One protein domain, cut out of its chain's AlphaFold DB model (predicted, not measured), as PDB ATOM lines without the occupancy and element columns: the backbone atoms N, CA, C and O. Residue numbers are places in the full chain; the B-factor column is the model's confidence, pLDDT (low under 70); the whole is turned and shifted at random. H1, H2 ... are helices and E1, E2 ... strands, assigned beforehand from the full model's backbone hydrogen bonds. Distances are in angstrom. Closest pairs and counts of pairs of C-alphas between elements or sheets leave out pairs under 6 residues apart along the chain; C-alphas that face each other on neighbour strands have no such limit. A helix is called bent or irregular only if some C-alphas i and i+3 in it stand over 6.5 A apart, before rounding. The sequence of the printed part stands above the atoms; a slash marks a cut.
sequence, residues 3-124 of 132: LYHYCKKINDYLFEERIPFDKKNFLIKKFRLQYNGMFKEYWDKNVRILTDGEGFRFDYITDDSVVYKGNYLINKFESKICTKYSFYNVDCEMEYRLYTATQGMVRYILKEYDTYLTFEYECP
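AT A GLANCE: This is residues 3 to 124 of the 132 residues of an uncharacterized protein of Acidimicrobiaceae bacterium (UniProt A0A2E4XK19). A closed barrel of eight strands makes the body of this domain, and one helix, H1, packs on the outside of its wall along E7. Four of the strands, E2, E4, E5 and E6, bend strongly as they go round the barrel. The printed part has 122 residues with one named helix and eight named strands, which follow along the chain as E1 H1 E2 E3 E4 E5 E6 E7 E8, and its class is mostly strand; round the ring run E1 E5 E4 E3 E2 E6 E7 E8 and back to E1, all antiparallel. The whole is compact, with a radius of gyration of the C-alphas of 14.8 A and spans of 39 by 33 by 31 A.

IN THESE COORDINATES: Find C-alpha 3 at (221.586, 154.371, 204.107), where E1, residues 3 to 6, begins its 9.7 A. E2, residues 34 to 44, is 28.6 A long and bends by 63 degrees at residue 37. E3 is residues 47 to 51, 13.2 A. E4, residues 56 to 69, starts at C-alpha 56, (202.140, 145.365, 200.901), runs 33.5 A and bends by 74 degrees at residue 64. E5, residues 72 to 81, 26.5 A, bends by 51 degrees at residue 76, and E6, residues 92 to 103, 29.9 A, by 76 degrees at residue 95. E7 is residues 106 to 112, 19.5 A; E8, residues 117 to 123, 20.2 A, ends at C-alpha 123, (224.782, 148.764, 206.089). H1, residues 21 to 31, spans 15.9 A and is irregular: C-alphas 22 and 25 are 7.2 A apart.

HOW THE PARTS SIT: Go round the barrel by its backbone atoms within hydrogen-bond range. Two meanders, each strand the antiparallel neighbour of the one before, supply seven strands. In E2 E3 E4 E5 look at the hairpins E2 and E3, N 42 to O 49, 2.8 A; E3 and E4, N 50 to O 57, 2.9 A; E4 and E5, N 67 to O 74, 2.9 A. In E6 E7 E8 the hairpins show N 99 to O 110, 2.9 A, and N 109 to O 120, 2.8 A. E2 and E6 pair through N 41 and O 94, 2.8 A. E1 closes the ring, with N 5 to O 73 of E5 at 2.9 A and N 4 to O 121 of E8 at 2.9 A. H1 is on the barrel, outside it, at a height of 9.2 A over the sheet. It lies over E7, and only just over E6 and E8, with 3 of its C-alphas falling on each. It runs along the strands, at 23 degrees to E7 on the local plane. Its closest C-alphas to E8 are those of Phe 21 and Leu 117, 6.3 A. In H1, 5 of 7 O i to N i+4 pairs are within hydrogen-bond range.

THE WHOLE: The C-alphas farthest apart, those of Asp 22 and Thr 83, are 39.9 A apart. The link from E1 to H1 is long, 14 residues, with a short antiparallel pairing of residues 8 to 9 with 15 to 16. The printed part has no cut; its mean pLDDT is 95.3, and no printed residue is under 70.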
ATOM      1  N   LEU A   3     221.864 154.311 205.535       95.25
ATOM      2  CA  LEU A   3     221.586 154.371 204.107       95.25
ATOM      3  C   LEU A   3     222.431 155.486 203.503       95.25
ATOM      4  O   LEU A   3     222.431 156.620 203.980       95.25
ATOM      5  N   TYR A   4     223.189 155.147 202.475       94.81
ATOM      6  CA  TYR A   4     224.026 156.092 201.761       94.81
ATOM      7  C   TYR A   4     223.414 156.338 200.395       94.81
ATOM      8  O   TYR A   4     223.403 155.435 199.563       94.81
ATOM      9  N   HIS A   5     222.963 157.562 200.157       95.19
ATOM     10  CA  HIS A   5     222.441 157.996 198.869       95.19
ATOM     11  C   HIS A   5     223.573 158.633 198.076       95.19
ATOM     12  O   HIS A   5     224.123 159.656 198.501       95.19
ATOM     13  N   TYR A   6     223.949 158.041 196.940       94.62
ATOM     14  CA  TYR A   6     224.872 158.700 196.024       94.62
ATOM     15  C   TYR A   6     224.193 159.936 195.441       94.62
ATOM     16  O   TYR A   6     223.164 159.826 194.777       94.62
ATOM     17  N   CYS A   7     224.762 161.111 195.689       94.94
ATOM     18  CA  CYS A   7     224.163 162.356 195.244       94.94
ATOM     19  C   CYS A   7     225.195 163.467 195.045       94.94
ATOM     20  O   CYS A   7     226.297 163.467 195.600       94.94
ATOM     21  N   LYS A   8     224.797 164.459 194.253       94.12
ATOM     22  CA  LYS A   8     225.487 165.732 194.094       94.12
ATOM     23  C   LYS A   8     224.795 166.783 194.958       94.12
ATOM     24  O   LYS A   8     223.605 167.039 194.790       94.12
ATOM     25  N   LYS A   9     225.541 167.455 195.835       94.94
ATOM     26  CA  LYS A   9     225.028 168.624 196.563       94.94
ATOM     27  C   LYS A   9     224.725 169.775 195.596       94.94
ATOM     28  O   LYS A   9     225.605 170.189 194.841       94.94
ATOM     29  N   ILE A  10     223.496 170.295 195.638       95.25
ATOM     30  CA  ILE A  10     223.100 171.521 194.928       95.25
ATOM     31  C   ILE A  10     223.275 172.722 195.863       95.25
ATOM     32  O   ILE A  10     223.902 173.709 195.487       95.25
ATOM     33  N   ASN A  11     222.754 172.623 197.089       93.81
ATOM     34  CA  ASN A  11     222.946 173.593 198.173       93.81
ATOM     35  C   ASN A  11     222.804 172.898 199.544       93.81
ATOM     36  O   ASN A  11     222.816 171.671 199.616       93.81
ATOM     37  N   ASP A  12     222.722 173.653 200.641       90.75
ATOM     38  CA  ASP A  12     222.668 173.093 202.003       90.75
ATOM     39  C   ASP A  12     221.405 172.278 202.311       90.75
ATOM     40  O   ASP A  12     221.427 171.453 203.222       90.75
ATOM     41  N   TYR A  13     220.344 172.456 201.525       92.06
ATOM     42  CA  TYR A  13     219.040 171.828 201.732       92.06
ATOM     43  C   TYR A  13     218.581 170.981 200.541       92.06
ATOM     44  O   TYR A  13     217.509 170.383 200.597       92.06
ATOM     45  N   LEU A  14     219.359 170.935 199.455       93.75
ATOM     46  CA  LEU A  14     218.970 170.281 198.211       93.75
ATOM     47  C   LEU A  14     220.116 169.453 197.628       93.75
ATOM     48  O   LEU A  14     221.236 169.941 197.429       93.75
ATOM     49  N   PHE A  15     219.792 168.207 197.296       95.44
ATOM     50  CA  PHE A  15     220.707 167.206 196.763       95.44
ATOM     51  C   PHE A  15     220.077 166.545 195.534       95.44
ATOM     52  O   PHE A  15     218.862 166.390 195.464       95.44
ATOM     53  N   GLU A  16     220.909 166.177 194.564       95.94
ATOM     54  CA  GLU A  16     220.507 165.500 193.330       95.94
ATOM     55  C   GLU A  16     221.036 164.067 193.337       95.94
ATOM     56  O   GLU A  16     222.247 163.858 193.283       95.94
ATOM     57  N   GLU A  17     220.138 163.091 193.409       95.69
ATOM     58  CA  GLU A  17     220.462 161.658 193.415       95.69
ATOM     59  C   GLU A  17     220.314 160.993 192.039       95.69
ATOM     60  O   GLU A  17     220.683 159.830 191.868       95.69
ATOM     61  N   ARG A  18     219.793 161.716 191.039       96.69
ATOM     62  CA  ARG A  18     219.581 161.184 189.692       96.69
ATOM     63  C   ARG A  18     220.912 160.913 189.008       96.69
ATOM     64  O   ARG A  18     221.739 161.801 188.792       96.69
ATOM     65  N   ILE A  19     221.076 159.671 188.580       96.38
ATOM     66  CA  ILE A  19     222.206 159.196 187.791       96.38
ATOM     67  C   ILE A  19     221.720 158.945 186.355       96.38
ATOM     68  O   ILE A  19     220.687 158.292 186.165       96.38
ATOM     69  N   PRO A  20     222.451 159.411 185.327       95.44
ATOM     70  CA  PRO A  20     222.096 159.123 183.943       95.44
ATOM     71  C   PRO A  20     222.188 157.624 183.607       95.44
ATOM     72  O   PRO A  20     223.025 156.884 184.136       95.44
ATOM     73  N   PHE A  21     221.347 157.171 182.675       95.69
ATOM     74  CA  PHE A  21     221.240 155.757 182.292       95.69
ATOM     75  C   PHE A  21     222.519 155.132 181.734       95.69
ATOM     76  O   PHE A  21     222.708 153.919 181.851       95.69
ATOM     77  N   ASP A  22     223.415 155.932 181.152       94.88
ATOM     78  CA  ASP A  22     224.693 155.455 180.613       94.88
ATOM     79  C   ASP A  22     225.557 154.765 181.689       94.88
ATOM     80  O   ASP A  22     226.393 153.914 181.374       94.88
ATOM     81  N   LYS A  23     225.319 155.061 182.976       95.31
ATOM     82  CA  LYS A  23     226.010 154.432 184.109       95.31
ATOM     83  C   LYS A  23     225.441 153.075 184.516       95.31
ATOM     84  O   LYS A  23     226.126 152.352 185.243       95.31
ATOM     85  N   LYS A  24     224.255 152.677 184.038       96.62
ATOM     86  CA  LYS A  24     223.565 151.441 184.459       96.62
ATOM     87  C   LYS A  24     224.467 150.211 184.369       96.62
ATOM     88  O   LYS A  24     224.711 149.527 185.361       96.62
ATOM     89  N   ASN A  25     225.006 149.950 183.178       96.75
ATOM     90  CA  ASN A  25     225.809 148.754 182.916       96.75
ATOM     91  C   ASN A  25     227.110 148.736 183.725       96.75
ATOM     92  O   ASN A  25     227.566 147.667 184.133       96.75
ATOM     93  N   PHE A  26     227.700 149.907 183.968       95.75
ATOM     94  CA  PHE A  26     228.868 150.032 184.831       95.75
ATOM     95  C   PHE A  26     228.531 149.642 186.277       95.75
ATOM     96  O   PHE A  26     229.231 148.810 186.853       95.75
ATOM     97  N   LEU A  27     227.442 150.183 186.837       95.81
ATOM     98  CA  LEU A  27     226.997 149.897 188.206       95.81
ATOM     99  C   LEU A  27     226.661 148.411 188.391       95.81
ATOM    100  O   LEU A  27     227.184 147.773 189.306       95.81
ATOM    101  N   ILE A  28     225.871 147.837 187.479       97.50
ATOM    102  CA  ILE A  28     225.494 146.416 187.516       97.50
ATOM    103  C   ILE A  28     226.734 145.522 187.546       97.50
ATOM    104  O   ILE A  28     226.846 144.650 188.408       97.50
ATOM    105  N   LYS A  29     227.700 145.760 186.650       96.94
ATOM    106  CA  LYS A  29     228.927 144.954 186.580       96.94
ATOM    107  C   LYS A  29     229.811 145.144 187.809       96.94
ATOM    108  O   LYS A  29     230.284 144.160 188.371       96.94
ATOM    109  N   LYS A  30     230.026 146.393 188.237       94.56
ATOM    110  CA  LYS A  30     230.910 146.725 189.364       94.56
ATOM    111  C   LYS A  30     230.428 146.103 190.673       94.56
ATOM    112  O   LYS A  30     231.242 145.572 191.421       94.56
ATOM    113  N   PHE A  31     229.120 146.139 190.930       94.25
ATOM    114  CA  PHE A  31     228.537 145.667 192.189       94.25
ATOM    115  C   PHE A  31     227.880 144.290 192.096       94.25
ATOM    116  O   PHE A  31     227.374 143.794 193.101       94.25
ATOM    117  N   ARG A  32     227.943 143.642 190.923       96.56
ATOM    118  CA  ARG A  32     227.324 142.335 190.645       96.56
ATOM    119  C   ARG A  32     225.821 142.333 190.949       96.56
ATOM    120  O   ARG A  32     225.310 141.381 191.534       96.56
ATOM    121  N   LEU A  33     225.137 143.416 190.580       97.94
ATOM    122  CA  LEU A  33     223.713 143.605 190.863       97.94
ATOM    123  C   LEU A  33     222.865 142.631 190.046       97.94
ATOM    124  O   LEU A  33     223.119 142.418 188.860       97.94
ATOM    125  N   GLN A  34     221.835 142.085 190.678       98.38
ATOM    126  CA  GLN A  34     220.856 141.208 190.047       98.38
ATOM    127  C   GLN A  34     219.498 141.891 190.031       98.38
ATOM    128  O   GLN A  34     219.180 142.636 190.948       98.38
ATOM    129  N   TYR A  35     218.716 141.661 188.981       98.19
ATOM    130  CA  TYR A  35     217.355 142.182 188.895       98.19
ATOM    131  C   TYR A  35     216.448 141.459 189.896       98.19
ATOM    132  O   TYR A  35     216.447 140.231 189.950       98.19
ATOM    133  N   ASN A  36     215.673 142.220 190.664       96.69
ATOM    134  CA  ASN A  36     214.791 141.730 191.721       96.69
ATOM    135  C   ASN A  36     213.302 141.944 191.426       96.69
ATOM    136  O   ASN A  36     212.485 141.549 192.247       96.69
ATOM    137  N   GLY A  37     212.940 142.542 190.288       96.50
ATOM    138  CA  GLY A  37     211.544 142.782 189.918       96.50
ATOM    139  C   GLY A  37     211.167 144.260 189.837       96.50
ATOM    140  O   GLY A  37     212.003 145.154 190.009       96.50
ATOM    141  N   MET A  38     209.887 144.490 189.549       97.44
ATOM    142  CA  MET A  38     209.248 145.803 189.603       97.44
ATOM    143  C   MET A  38     208.746 146.049 191.021       97.44
ATOM    144  O   MET A  38     208.130 145.167 191.613       97.44
ATOM    145  N   PHE A  39     208.988 147.242 191.544       97.56
ATOM    146  CA  PHE A  39     208.529 147.647 192.864       97.56
ATOM    147  C   PHE A  39     207.744 148.945 192.768       97.56
ATOM    148  O   PHE A  39     208.116 149.843 192.011       97.56
ATOM    149  N   LYS A  40     206.695 149.043 193.584       97.38
ATOM    150  CA  LYS A  40     206.033 150.306 193.906       97.38
ATOM    151  C   LYS A  40     206.307 150.662 195.357       97.38
ATOM    152  O   LYS A  40     206.142 149.828 196.252       97.38
ATOM    153  N   GLU A  41     206.735 151.893 195.569       97.19
ATOM    154  CA  GLU A  41     207.065 152.459 196.868       97.19
ATOM    155  C   GLU A  41     206.205 153.700 197.097       97.19
ATOM    156  O   GLU A  41     206.168 154.602 196.263       97.19
ATOM    157  N   TYR A  42     205.528 153.738 198.238       97.19
ATOM    158  CA  TYR A  42     204.734 154.872 198.681       97.19
ATOM    159  C   TYR A  42     205.262 155.362 200.023       97.19
ATOM    160  O   TYR A  42     205.725 154.564 200.845       97.19
ATOM    161  N   TRP A  43     205.145 156.662 200.259       97.19
ATOM    162  CA  TRP A  43     205.464 157.278 201.540       97.19
ATOM    163  C   TRP A  43     204.272 158.070 202.056       97.19
ATOM    164  O   TRP A  43     203.783 158.962 201.372       97.19
ATOM    165  N   ASP A  44     203.818 157.745 203.264       96.56
ATOM    166  CA  ASP A  44     202.873 158.550 204.046       96.56
ATOM    167  C   ASP A  44     203.567 158.919 205.358       96.56
ATOM    168  O   ASP A  44     203.741 158.086 206.261       96.56
ATOM    169  N   LYS A  45     204.047 160.161 205.426       94.00
ATOM    170  CA  LYS A  45     204.915 160.690 206.475       94.00
ATOM    171  C   LYS A  45     206.137 159.787 206.658       94.00
ATOM    172  O   LYS A  45     206.970 159.643 205.772       94.00
ATOM    173  N   ASN A  46     206.212 159.136 207.814       95.81
ATOM    174  CA  ASN A  46     207.307 158.265 208.217       95.81
ATOM    175  C   ASN A  46     207.039 156.789 207.890       95.81
ATOM    176  O   ASN A  46     207.799 155.920 208.309       95.81
ATOM    177  N   VAL A  47     205.945 156.467 207.199       97.12
ATOM    178  CA  VAL A  47     205.627 155.093 206.810       97.12
ATOM    179  C   VAL A  47     206.018 154.876 205.360       97.12
ATOM    180  O   VAL A  47     205.398 155.424 204.451       97.12
ATOM    181  N   ARG A  48     206.996 153.995 205.150       97.25
ATOM    182  CA  ARG A  48     207.302 153.444 203.836       97.25
ATOM    183  C   ARG A  48     206.427 152.228 203.580       97.25
ATOM    184  O   ARG A  48     206.442 151.264 204.350       97.25
ATOM    185  N   ILE A  49     205.713 152.252 202.465       97.44
ATOM    186  CA  ILE A  49     204.848 151.173 202.004       97.44
ATOM    187  C   ILE A  49     205.448 150.615 200.716       97.44
ATOM    188  O   ILE A  49     205.583 151.333 199.731       97.44
ATOM    189  N   LEU A  50     205.821 149.338 200.714       96.56
ATOM    190  CA  LEU A  50     206.487 148.686 199.584       96.56
ATOM    191  C   LEU A  50     205.656 147.509 199.072       96.56
ATOM    192  O   LEU A  50     205.142 146.721 199.870       96.56
ATOM    193  N   THR A  51     205.563 147.360 197.753       95.44
ATOM    194  CA  THR A  51     204.957 146.191 197.105       95.44
ATOM    195  C   THR A  51     205.698 145.800 195.830       95.44
ATOM    196  O   THR A  51     206.194 146.656 195.100       95.44
ATOM    197  N   ASP A  52     205.745 144.500 195.565       92.62
ATOM    198  CA  ASP A  52     206.212 143.855 194.333       92.62
ATOM    199  C   ASP A  52     205.066 143.163 193.564       92.62
ATOM    200  O   ASP A  52     205.299 142.449 192.591       92.62
ATOM    201  N   GLY A  53     203.817 143.375 193.996       88.50
ATOM    202  CA  GLY A  53     202.625 142.727 193.451       88.50
ATOM    203  C   GLY A  53     202.090 141.554 194.279       88.50
ATOM    204  O   GLY A  53     200.921 141.213 194.117       88.50
ATOM    205  N   GLU A  54     202.866 140.977 195.208       88.19
ATOM    206  CA  GLU A  54     202.390 139.875 196.070       88.19
ATOM    207  C   GLU A  54     201.723 140.369 197.363       88.19
ATOM    208  O   GLU A  54     200.984 139.649 198.039       88.19
ATOM    209  N   GLY A  55     201.943 141.635 197.706       90.00
ATOM    210  CA  GLY A  55     201.297 142.293 198.828       90.00
ATOM    211  C   GLY A  55     202.042 143.540 199.270       90.00
ATOM    212  O   GLY A  55     203.036 143.941 198.673       90.00
ATOM    213  N   PHE A  56     201.544 144.160 200.335       94.56
ATOM    214  CA  PHE A  56     202.140 145.365 200.901       94.56
ATOM    215  C   PHE A  56     202.887 145.069 202.199       94.56
ATOM    216  O   PHE A  56     202.359 144.405 203.106       94.56
ATOM    217  N   ARG A  57     204.091 145.631 202.296       95.81
ATOM    218  CA  ARG A  57     204.897 145.743 203.510       95.81
ATOM    219  C   ARG A  57     204.880 147.190 203.986       95.81
ATOM    220  O   ARG A  57     205.062 148.094 203.182       95.81
ATOM    221  N   PHE A  58     204.697 147.379 205.287       97.69
ATOM    222  CA  PHE A  58     204.653 148.687 205.926       97.69
ATOM    223  C   PHE A  58     205.779 148.761 206.954       97.69
ATOM    224  O   PHE A  58     205.827 147.955 207.888       97.69
ATOM    225  N   ASP A  59     206.687 149.710 206.763       97.50
ATOM    226  CA  ASP A  59     207.797 149.982 207.664       97.50
ATOM    227  C   ASP A  59     207.687 151.430 208.163       97.50
ATOM    228  O   ASP A  59     207.729 152.365 207.366       97.50
ATOM    229  N   TYR A  60     207.578 151.631 209.476       97.62
ATOM    230  CA  TYR A  60     207.742 152.951 210.082       97.62
ATOM    231  C   TYR A  60     209.236 153.252 210.224       97.62
ATOM    232  O   TYR A  60     209.979 152.447 210.797       97.62
ATOM    233  N   ILE A  61     209.667 154.390 209.692       97.19
ATOM    234  CA  ILE A  61     211.062 154.812 209.609       97.19
ATOM    235  C   ILE A  61     211.245 156.094 210.418       97.19
ATOM    236  O   ILE A  61     210.492 157.051 210.269       97.19
ATOM    237  N   THR A  62     212.257 156.100 211.278       96.81
ATOM    238  CA  THR A  62     212.676 157.293 212.017       96.81
ATOM    239  C   THR A  62     214.117 157.596 211.664       96.81
ATOM    240  O   THR A  62     214.982 156.736 211.840       96.81
ATOM    241  N   ASP A  63     214.375 158.819 211.220       94.81
ATOM    242  CA  ASP A  63     215.731 159.301 210.994       94.81
ATOM    243  C   ASP A  63     216.347 159.781 212.314       94.81
ATOM    244  O   ASP A  63     215.762 160.587 213.039       94.81
ATOM    245  N   ASP A  64     217.547 159.295 212.618       95.38
ATOM    246  CA  ASP A  64     218.352 159.753 213.750       95.38
ATOM    247  C   ASP A  64     219.211 160.960 213.355       95.38
ATOM    248  O   ASP A  64     219.353 161.920 214.114       95.38
ATOM    249  N   SER A  65     219.864 160.887 212.191       95.12
ATOM    250  CA  SER A  65     220.728 161.954 211.689       95.12
ATOM    251  C   SER A  65     220.997 161.826 210.196       95.12
ATOM    252  O   SER A  65     221.082 160.729 209.648       95.12
ATOM    253  N   VAL A  66     221.207 162.974 209.551       93.25
ATOM    254  CA  VAL A  66     221.561 163.065 208.135       93.25
ATOM    255  C   VAL A  66     222.823 163.906 207.995       93.25
ATOM    256  O   VAL A  66     222.896 165.026 208.500       93.25
ATOM    257  N   VAL A  67     223.841 163.365 207.325       93.12
ATOM    258  CA  VAL A  67     225.124 164.046 207.110       93.12
ATOM    259  C   VAL A  67     225.553 163.904 205.658       93.12
ATOM    260  O   VAL A  67     225.604 162.801 205.123       93.12
ATOM    261  N   TYR A  68     225.935 165.013 205.028       92.25
ATOM    262  CA  TYR A  68     226.562 164.981 203.711       92.25
ATOM    263  C   TYR A  68     228.084 164.847 203.836       92.25
ATOM    264  O   TYR A  68     228.736 165.671 204.481       92.25
ATOM    265  N   LYS A  69     228.672 163.824 203.209       90.19
ATOM    266  CA  LYS A  69     230.125 163.597 203.206       90.19
ATOM    267  C   LYS A  69     230.587 163.042 201.860       90.19
ATOM    268  O   LYS A  69     230.192 161.953 201.454       90.19
ATOM    269  N   GLY A  70     231.486 163.766 201.194       87.25
ATOM    270  CA  GLY A  70     231.943 163.405 199.851       87.25
ATOM    271  C   GLY A  70     230.827 163.606 198.825       87.25
ATOM    272  O   GLY A  70     230.367 164.730 198.665       87.25
ATOM    273  N   ASN A  71     230.400 162.521 198.173       91.12
ATOM    274  CA  ASN A  71     229.287 162.485 197.210       91.12
ATOM    275  C   ASN A  71     228.102 161.661 197.743       91.12
ATOM    276  O   ASN A  71     227.411 160.986 196.983       91.12
ATOM    277  N   TYR A  72     227.934 161.639 199.067       92.56
ATOM    278  CA  TYR A  72     226.908 160.839 199.722       92.56
ATOM    279  C   TYR A  72     226.144 161.652 200.754       92.56
ATOM    280  O   TYR A  72     226.750 162.328 201.592       92.56
ATOM    281  N   LEU A  73     224.823 161.509 200.725       94.12
ATOM    282  CA  LEU A  73     223.954 161.837 201.843       94.12
ATOM    283  C   LEU A  73     223.813 160.570 202.687       94.12
ATOM    284  O   LEU A  73     223.342 159.540 202.206       94.12
ATOM    285  N   ILE A  74     224.304 160.624 203.919       94.12
ATOM    286  CA  ILE A  74     224.354 159.487 204.833       94.12
ATOM    287  C   ILE A  74     223.227 159.667 205.839       94.12
ATOM    288  O   ILE A  74     223.311 160.540 206.702       94.12
ATOM    289  N   ASN A  75     222.194 158.842 205.716       95.12
ATOM    290  CA  ASN A  75     221.075 158.791 206.641       95.12
ATOM    291  C   ASN A  75     221.291 157.656 207.650       95.12
ATOM    292  O   ASN A  75     221.424 156.491 207.271       95.12
ATOM    293  N   LYS A  76     221.329 157.987 208.940       96.19
ATOM    294  CA  LYS A  76     221.216 157.016 210.026       96.19
ATOM    295  C   LYS A  76     219.750 156.931 210.425       96.19
ATOM    296  O   LYS A  76     219.193 157.926 210.865       96.19
ATOM    297  N   PHE A  77     219.171 155.740 210.350       95.94
ATOM    298  CA  PHE A  77     217.745 155.545 210.598       95.94
ATOM    299  C   PHE A  77     217.450 154.245 211.349       95.94
ATOM    300  O   PHE A  77     218.222 153.276 211.309       95.94
ATOM    301  N   GLU A  78     216.293 154.203 211.995       96.38
ATOM    302  CA  GLU A  78     215.650 152.987 212.480       96.38
ATOM    303  C   GLU A  78     214.443 152.647 211.610       96.38
ATOM    304  O   GLU A  78     213.766 153.525 211.084       96.38
ATOM    305  N   SER A  79     214.152 151.354 211.482       95.19
ATOM    306  CA  SER A  79     212.972 150.870 210.771       95.19
ATOM    307  C   SER A  79     212.316 149.752 211.565       95.19
ATOM    308  O   SER A  79     213.001 148.865 212.083       95.19
ATOM    309  N   LYS A  80     210.988 149.808 211.686       96.75
ATOM    310  CA  LYS A  80     210.179 148.810 212.392       96.75
ATOM    311  C   LYS A  80     208.948 148.485 211.553       96.75
ATOM    312  O   LYS A  80     208.305 149.388 211.027       96.75
ATOM    313  N   ILE A  81     208.610 147.200 211.447       96.62
ATOM    314  CA  ILE A  81     207.363 146.772 210.798       96.62
ATOM    315  C   ILE A  81     206.191 147.373 211.576       96.62
ATOM    316  O   ILE A  81     206.181 147.324 212.809       96.62
ATOM    317  N   CYS A  82     205.206 147.922 210.870       95.31
ATOM    318  CA  CYS A  82     204.011 148.491 211.482       95.31
ATOM    319  C   CYS A  82     202.718 147.878 210.926       95.31
ATOM    320  O   CYS A  82     202.714 147.102 209.965       95.31
ATOM    321  N   THR A  83     201.609 148.178 211.602       94.75
ATOM    322  CA  THR A  83     200.284 147.663 211.256       94.75
ATOM    323  C   THR A  83     199.853 148.172 209.886       94.75
ATOM    324  O   THR A  83     199.959 149.362 209.600       94.75
ATOM    325  N   LYS A  84     199.327 147.272 209.050       95.81
ATOM    326  CA  LYS A  84     198.764 147.632 207.746       95.81
ATOM    327  C   LYS A  84     197.519 148.499 207.932       95.81
ATOM    328  O   LYS A  84     196.699 148.220 208.807       95.81
ATOM    329  N   TYR A  85     197.353 149.497 207.077       95.12
ATOM    330  CA  TYR A  85     196.171 150.353 207.036       95.12
ATOM    331  C   TYR A  85     195.826 150.712 205.589       95.12
ATOM    332  O   TYR A  85     196.650 150.563 204.686       95.12
ATOM    333  N   SER A  86     194.591 151.155 205.366       93.75
ATOM    334  CA  SER A  86     194.177 151.713 204.079       93.75
ATOM    335  C   SER A  86     194.776 153.104 203.913       93.75
ATOM    336  O   SER A  86     194.548 153.966 204.757       93.75
ATOM    337  N   PHE A  87     195.510 153.324 202.830       91.75
ATOM    338  CA  PHE A  87     196.172 154.590 202.537       91.75
ATOM    339  C   PHE A  87     195.630 155.187 201.236       91.75
ATOM    340  O   PHE A  87     195.324 154.468 200.285       91.75
ATOM    341  N   TYR A  88     195.501 156.510 201.220       90.56
ATOM    342  CA  TYR A  88     195.060 157.324 200.088       90.56
ATOM    343  C   TYR A  88     195.779 158.675 200.188       90.56
ATOM    344  O   TYR A  88     196.035 159.119 201.304       90.56
ATOM    345  N   ASN A  89     196.057 159.346 199.064       89.88
ATOM    346  CA  ASN A  89     196.756 160.644 199.036       89.88
ATOM    347  C   ASN A  89     198.099 160.627 199.788       89.88
ATOM    348  O   ASN A  89     198.297 161.374 200.742       89.88
ATOM    349  N   VAL A  90     198.998 159.741 199.366       94.69
ATOM    350  CA  VAL A  90     200.353 159.630 199.924       94.69
ATOM    351  C   VAL A  90     201.214 160.847 199.567       94.69
ATOM    352  O   VAL A  90     200.952 161.526 198.573       94.69
ATOM    353  N   ASP A  91     202.265 161.094 200.347       96.06
ATOM    354  CA  ASP A  91     203.209 162.194 200.115       96.06
ATOM    355  C   ASP A  91     204.080 161.945 198.876       96.06
ATOM    356  O   ASP A  91     204.467 162.880 198.173       96.06
ATOM    357  N   CYS A  92     204.400 160.676 198.606       94.19
ATOM    358  CA  CYS A  92     205.187 160.267 197.449       94.19
ATOM    359  C   CYS A  92     204.758 158.886 196.946       94.19
ATOM    360  O   CYS A  92     204.466 157.992 197.742       94.19
ATOM    361  N   GLU A  93     204.775 158.711 195.625       95.44
ATOM    362  CA  GLU A  93     204.562 157.444 194.928       95.44
ATOM    363  C   GLU A  93     205.651 157.267 193.867       95.44
ATOM    364  O   GLU A  93     205.957 158.180 193.098       95.44
ATOM    365  N   MET A  94     206.243 156.078 193.833       95.75
ATOM    366  CA  MET A  94     207.344 155.732 192.947       95.75
ATOM    367  C   MET A  94     207.179 154.316 192.410       95.75
ATOM    368  O   MET A  94     206.836 153.399 193.153       95.75
ATOM    369  N   GLU A  95     207.514 154.121 191.138       97.31
ATOM    370  CA  GLU A  95     207.612 152.808 190.503       97.31
ATOM    371  C   GLU A  95     208.994 152.658 189.859       97.31
ATOM    372  O   GLU A  95     209.470 153.566 189.173       97.31
ATOM    373  N   TYR A  96     209.669 151.535 190.110       98.12
ATOM    374  CA  TYR A  96     211.024 151.303 189.609       98.12
ATOM    375  C   TYR A  96     211.357 149.817 189.434       98.12
ATOM    376  O   TYR A  96     210.821 148.935 190.107       98.12
ATOM    377  N   ARG A  97     212.321 149.542 188.552       98.50
ATOM    378  CA  ARG A  97     213.020 148.254 188.455       98.50
ATOM    379  C   ARG A  97     214.096 148.201 189.528       98.50
ATOM    380  O   ARG A  97     214.981 149.056 189.567       98.50
ATOM    381  N   LEU A  98     214.036 147.198 190.394       98.25
ATOM    382  CA  LEU A  98     214.987 147.044 191.485       98.25
ATOM    383  C   LEU A  98     216.124 146.109 191.079       98.25
ATOM    384  O   LEU A  98     215.882 145.003 190.597       98.25
ATOM    385  N   TYR A  99     217.362 146.524 191.338       98.50
ATOM    386  CA  TYR A  99     218.528 145.654 191.269       98.50
ATOM    387  C   TYR A  99     219.295 145.692 192.582       98.50
ATOM    388  O   TYR A  99     219.613 146.772 193.084       98.50
ATOM    389  N   THR A 100     219.642 144.531 193.132       98.00
ATOM    390  CA  THR A 100     220.390 144.466 194.391       98.00
ATOM    391  C   THR A 100     221.516 143.445 194.367       98.00
ATOM    392  O   THR A 100     221.537 142.516 193.559       98.00
ATOM    393  N   ALA A 101     222.483 143.639 195.259       97.12
ATOM    394  CA  ALA A 101     223.458 142.625 195.631       97.12
ATOM    395  C   ALA A 101     223.912 142.848 197.072       97.12
ATOM    396  O   ALA A 101     224.069 143.988 197.507       97.12
ATOM    397  N   THR A 102     224.201 141.763 197.783       95.38
ATOM    398  CA  THR A 102     224.786 141.824 199.126       95.38
ATOM    399  C   THR A 102     226.225 141.332 199.077       95.38
ATOM    400  O   THR A 102     226.500 140.246 198.568       95.38
ATOM    401  N   GLN A 103     227.152 142.128 199.608       91.12
ATOM    402  CA  GLN A 103     228.563 141.766 199.748       91.12
ATOM    403  C   GLN A 103     229.000 142.027 201.194       91.12
ATOM    404  O   GLN A 103     229.127 143.173 201.629       91.12
ATOM    405  N   GLY A 104     229.204 140.957 201.965       90.44
ATOM    406  CA  GLY A 104     229.428 141.068 203.407       90.44
ATOM    407  C   GLY A 104     228.210 141.674 204.110       90.44
ATOM    408  O   GLY A 104     227.102 141.171 203.966       90.44
ATOM    409  N   MET A 105     228.417 142.763 204.857       91.31
ATOM    410  CA  MET A 105     227.355 143.488 205.578       91.31
ATOM    411  C   MET A 105     226.757 144.663 204.786       91.31
ATOM    412  O   MET A 105     225.995 145.447 205.350       91.31
ATOM    413  N   VAL A 106     227.139 144.832 203.517       93.06
ATOM    414  CA  VAL A 106     226.676 145.939 202.674       93.06
ATOM    415  C   VAL A 106     225.719 145.403 201.624       93.06
ATOM    416  O   VAL A 106     226.060 144.491 200.866       93.06
ATOM    417  N   ARG A 107     224.531 145.998 201.561       95.50
ATOM    418  CA  ARG A 107     223.544 145.765 200.513       95.50
ATOM    419  C   ARG A 107     223.573 146.935 199.541       95.50
ATOM    420  O   ARG A 107     223.250 148.051 199.922       95.50
ATOM    421  N   TYR A 108     223.941 146.678 198.294       96.12
ATOM    422  CA  TYR A 108     223.892 147.651 197.206       96.12
ATOM    423  C   TYR A 108     222.523 147.620 196.538       96.12
ATOM    424  O   TYR A 108     221.974 146.540 196.298       96.12
ATOM    425  N   ILE A 109     221.990 148.799 196.238       97.81
ATOM    426  CA  ILE A 109     220.638 148.999 195.730       97.81
ATOM    427  C   ILE A 109     220.724 149.973 194.554       97.81
ATOM    428  O   ILE A 109     221.205 151.092 194.685       97.81
ATOM    429  N   LEU A 110     220.271 149.535 193.385       98.31
ATOM    430  CA  LEU A 110     220.087 150.378 192.210       98.31
ATOM    431  C   LEU A 110     218.602 150.362 191.873       98.31
ATOM    432  O   LEU A 110     218.052 149.299 191.567       98.31
ATOM    433  N   LYS A 111     217.969 151.530 191.921       98.38
ATOM    434  CA  LYS A 111     216.600 151.712 191.444       98.38
ATOM    435  C   LYS A 111     216.667 152.325 190.054       98.38
ATOM    436  O   LYS A 111     217.358 153.317 189.829       98.38
ATOM    437  N   GLU A 112     215.992 151.699 189.107       98.38
ATOM    438  CA  GLU A 112     215.844 152.197 187.748       98.38
ATOM    439  C   GLU A 112     214.417 152.706 187.550       98.38
ATOM    440  O   GLU A 112     213.468 151.921 187.537       98.38
ATOM    441  N   TYR A 113     214.296 154.018 187.369       97.69
ATOM    442  CA  TYR A 113     213.061 154.710 187.016       97.69
ATOM    443  C   TYR A 113     212.977 154.876 185.496       97.69
ATOM    444  O   TYR A 113     213.883 154.469 184.769       97.69
ATOM    445  N   ASP A 114     211.920 155.516 184.997       95.56
ATOM    446  CA  ASP A 114     211.732 155.724 183.555       95.56
ATOM    447  C   ASP A 114     212.760 156.674 182.928       95.56
ATOM    448  O   ASP A 114     213.101 156.535 181.753       95.56
ATOM    449  N   THR A 115     213.264 157.646 183.694       95.56
ATOM    450  CA  THR A 115     214.126 158.725 183.171       95.56
ATOM    451  C   THR A 115     215.501 158.823 183.835       95.56
ATOM    452  O   THR A 115     216.368 159.539 183.332       95.56
ATOM    453  N   TYR A 116     215.735 158.100 184.932       97.56
ATOM    454  CA  TYR A 116     216.990 158.142 185.680       97.56
ATOM    455  C   TYR A 116     217.196 156.881 186.524       97.56
ATOM    456  O   TYR A 116     216.311 156.039 186.669       97.56
ATOM    457  N   LEU A 117     218.384 156.773 187.115       98.12
ATOM    458  CA  LEU A 117     218.723 155.769 188.115       98.12
ATOM    459  C   LEU A 117     218.994 156.449 189.461       98.12
ATOM    460  O   LEU A 117     219.463 157.584 189.479       98.12
ATOM    461  N   THR A 118     218.809 155.736 190.564       97.94
ATOM    462  CA  THR A 118     219.394 156.103 191.865       97.94
ATOM    463  C   THR A 118     220.240 154.955 192.380       97.94
ATOM    464  O   THR A 118     219.964 153.784 192.103       97.94
ATOM    465  N   PHE A 119     221.316 155.281 193.093       97.12
ATOM    466  CA  PHE A 119     222.218 154.282 193.650       97.12
ATOM    467  C   PHE A 119     222.419 154.521 195.137       97.12
ATOM    468  O   PHE A 119     222.845 155.593 195.570       97.12
ATOM    469  N   GLU A 120     222.143 153.478 195.902       95.94
ATOM    470  CA  GLU A 120     222.169 153.481 197.348       95.94
ATOM    471  C   GLU A 120     222.946 152.265 197.857       95.94
ATOM    472  O   GLU A 120     223.091 151.243 197.173       95.94
ATOM    473  N   TYR A 121     223.417 152.338 199.095       93.12
ATOM    474  CA  TYR A 121     223.768 151.133 199.830       93.12
ATOM    475  C   TYR A 121     223.413 151.234 201.309       93.12
ATOM    476  O   TYR A 121     223.518 152.286 201.939       93.12
ATOM    477  N   GLU A 122     222.997 150.097 201.851       94.50
ATOM    478  CA  GLU A 122     222.516 149.914 203.213       94.50
ATOM    479  C   GLU A 122     223.518 149.061 204.000       94.50
ATOM    480  O   GLU A 122     223.980 148.019 203.524       94.50
ATOM    481  N   CYS A 123     223.875 149.499 205.208       93.69
ATOM    482  CA  CYS A 123     224.782 148.764 206.089       93.69
ATOM    483  C   CYS A 123     224.508 149.040 207.581       93.69
ATOM    484  O   CYS A 123     223.946 150.078 207.941       93.69
ATOM    485  N   PRO A 124     224.909 148.136 208.496       91.31
ATOM    486  CA  PRO A 124     224.640 148.303 209.925       91.31
ATOM    487  C   PRO A 124     225.514 149.377 210.589       91.31
ATOM    488  O   PRO A 124     225.087 149.984 211.567       91.31
TER     489      PRO A 124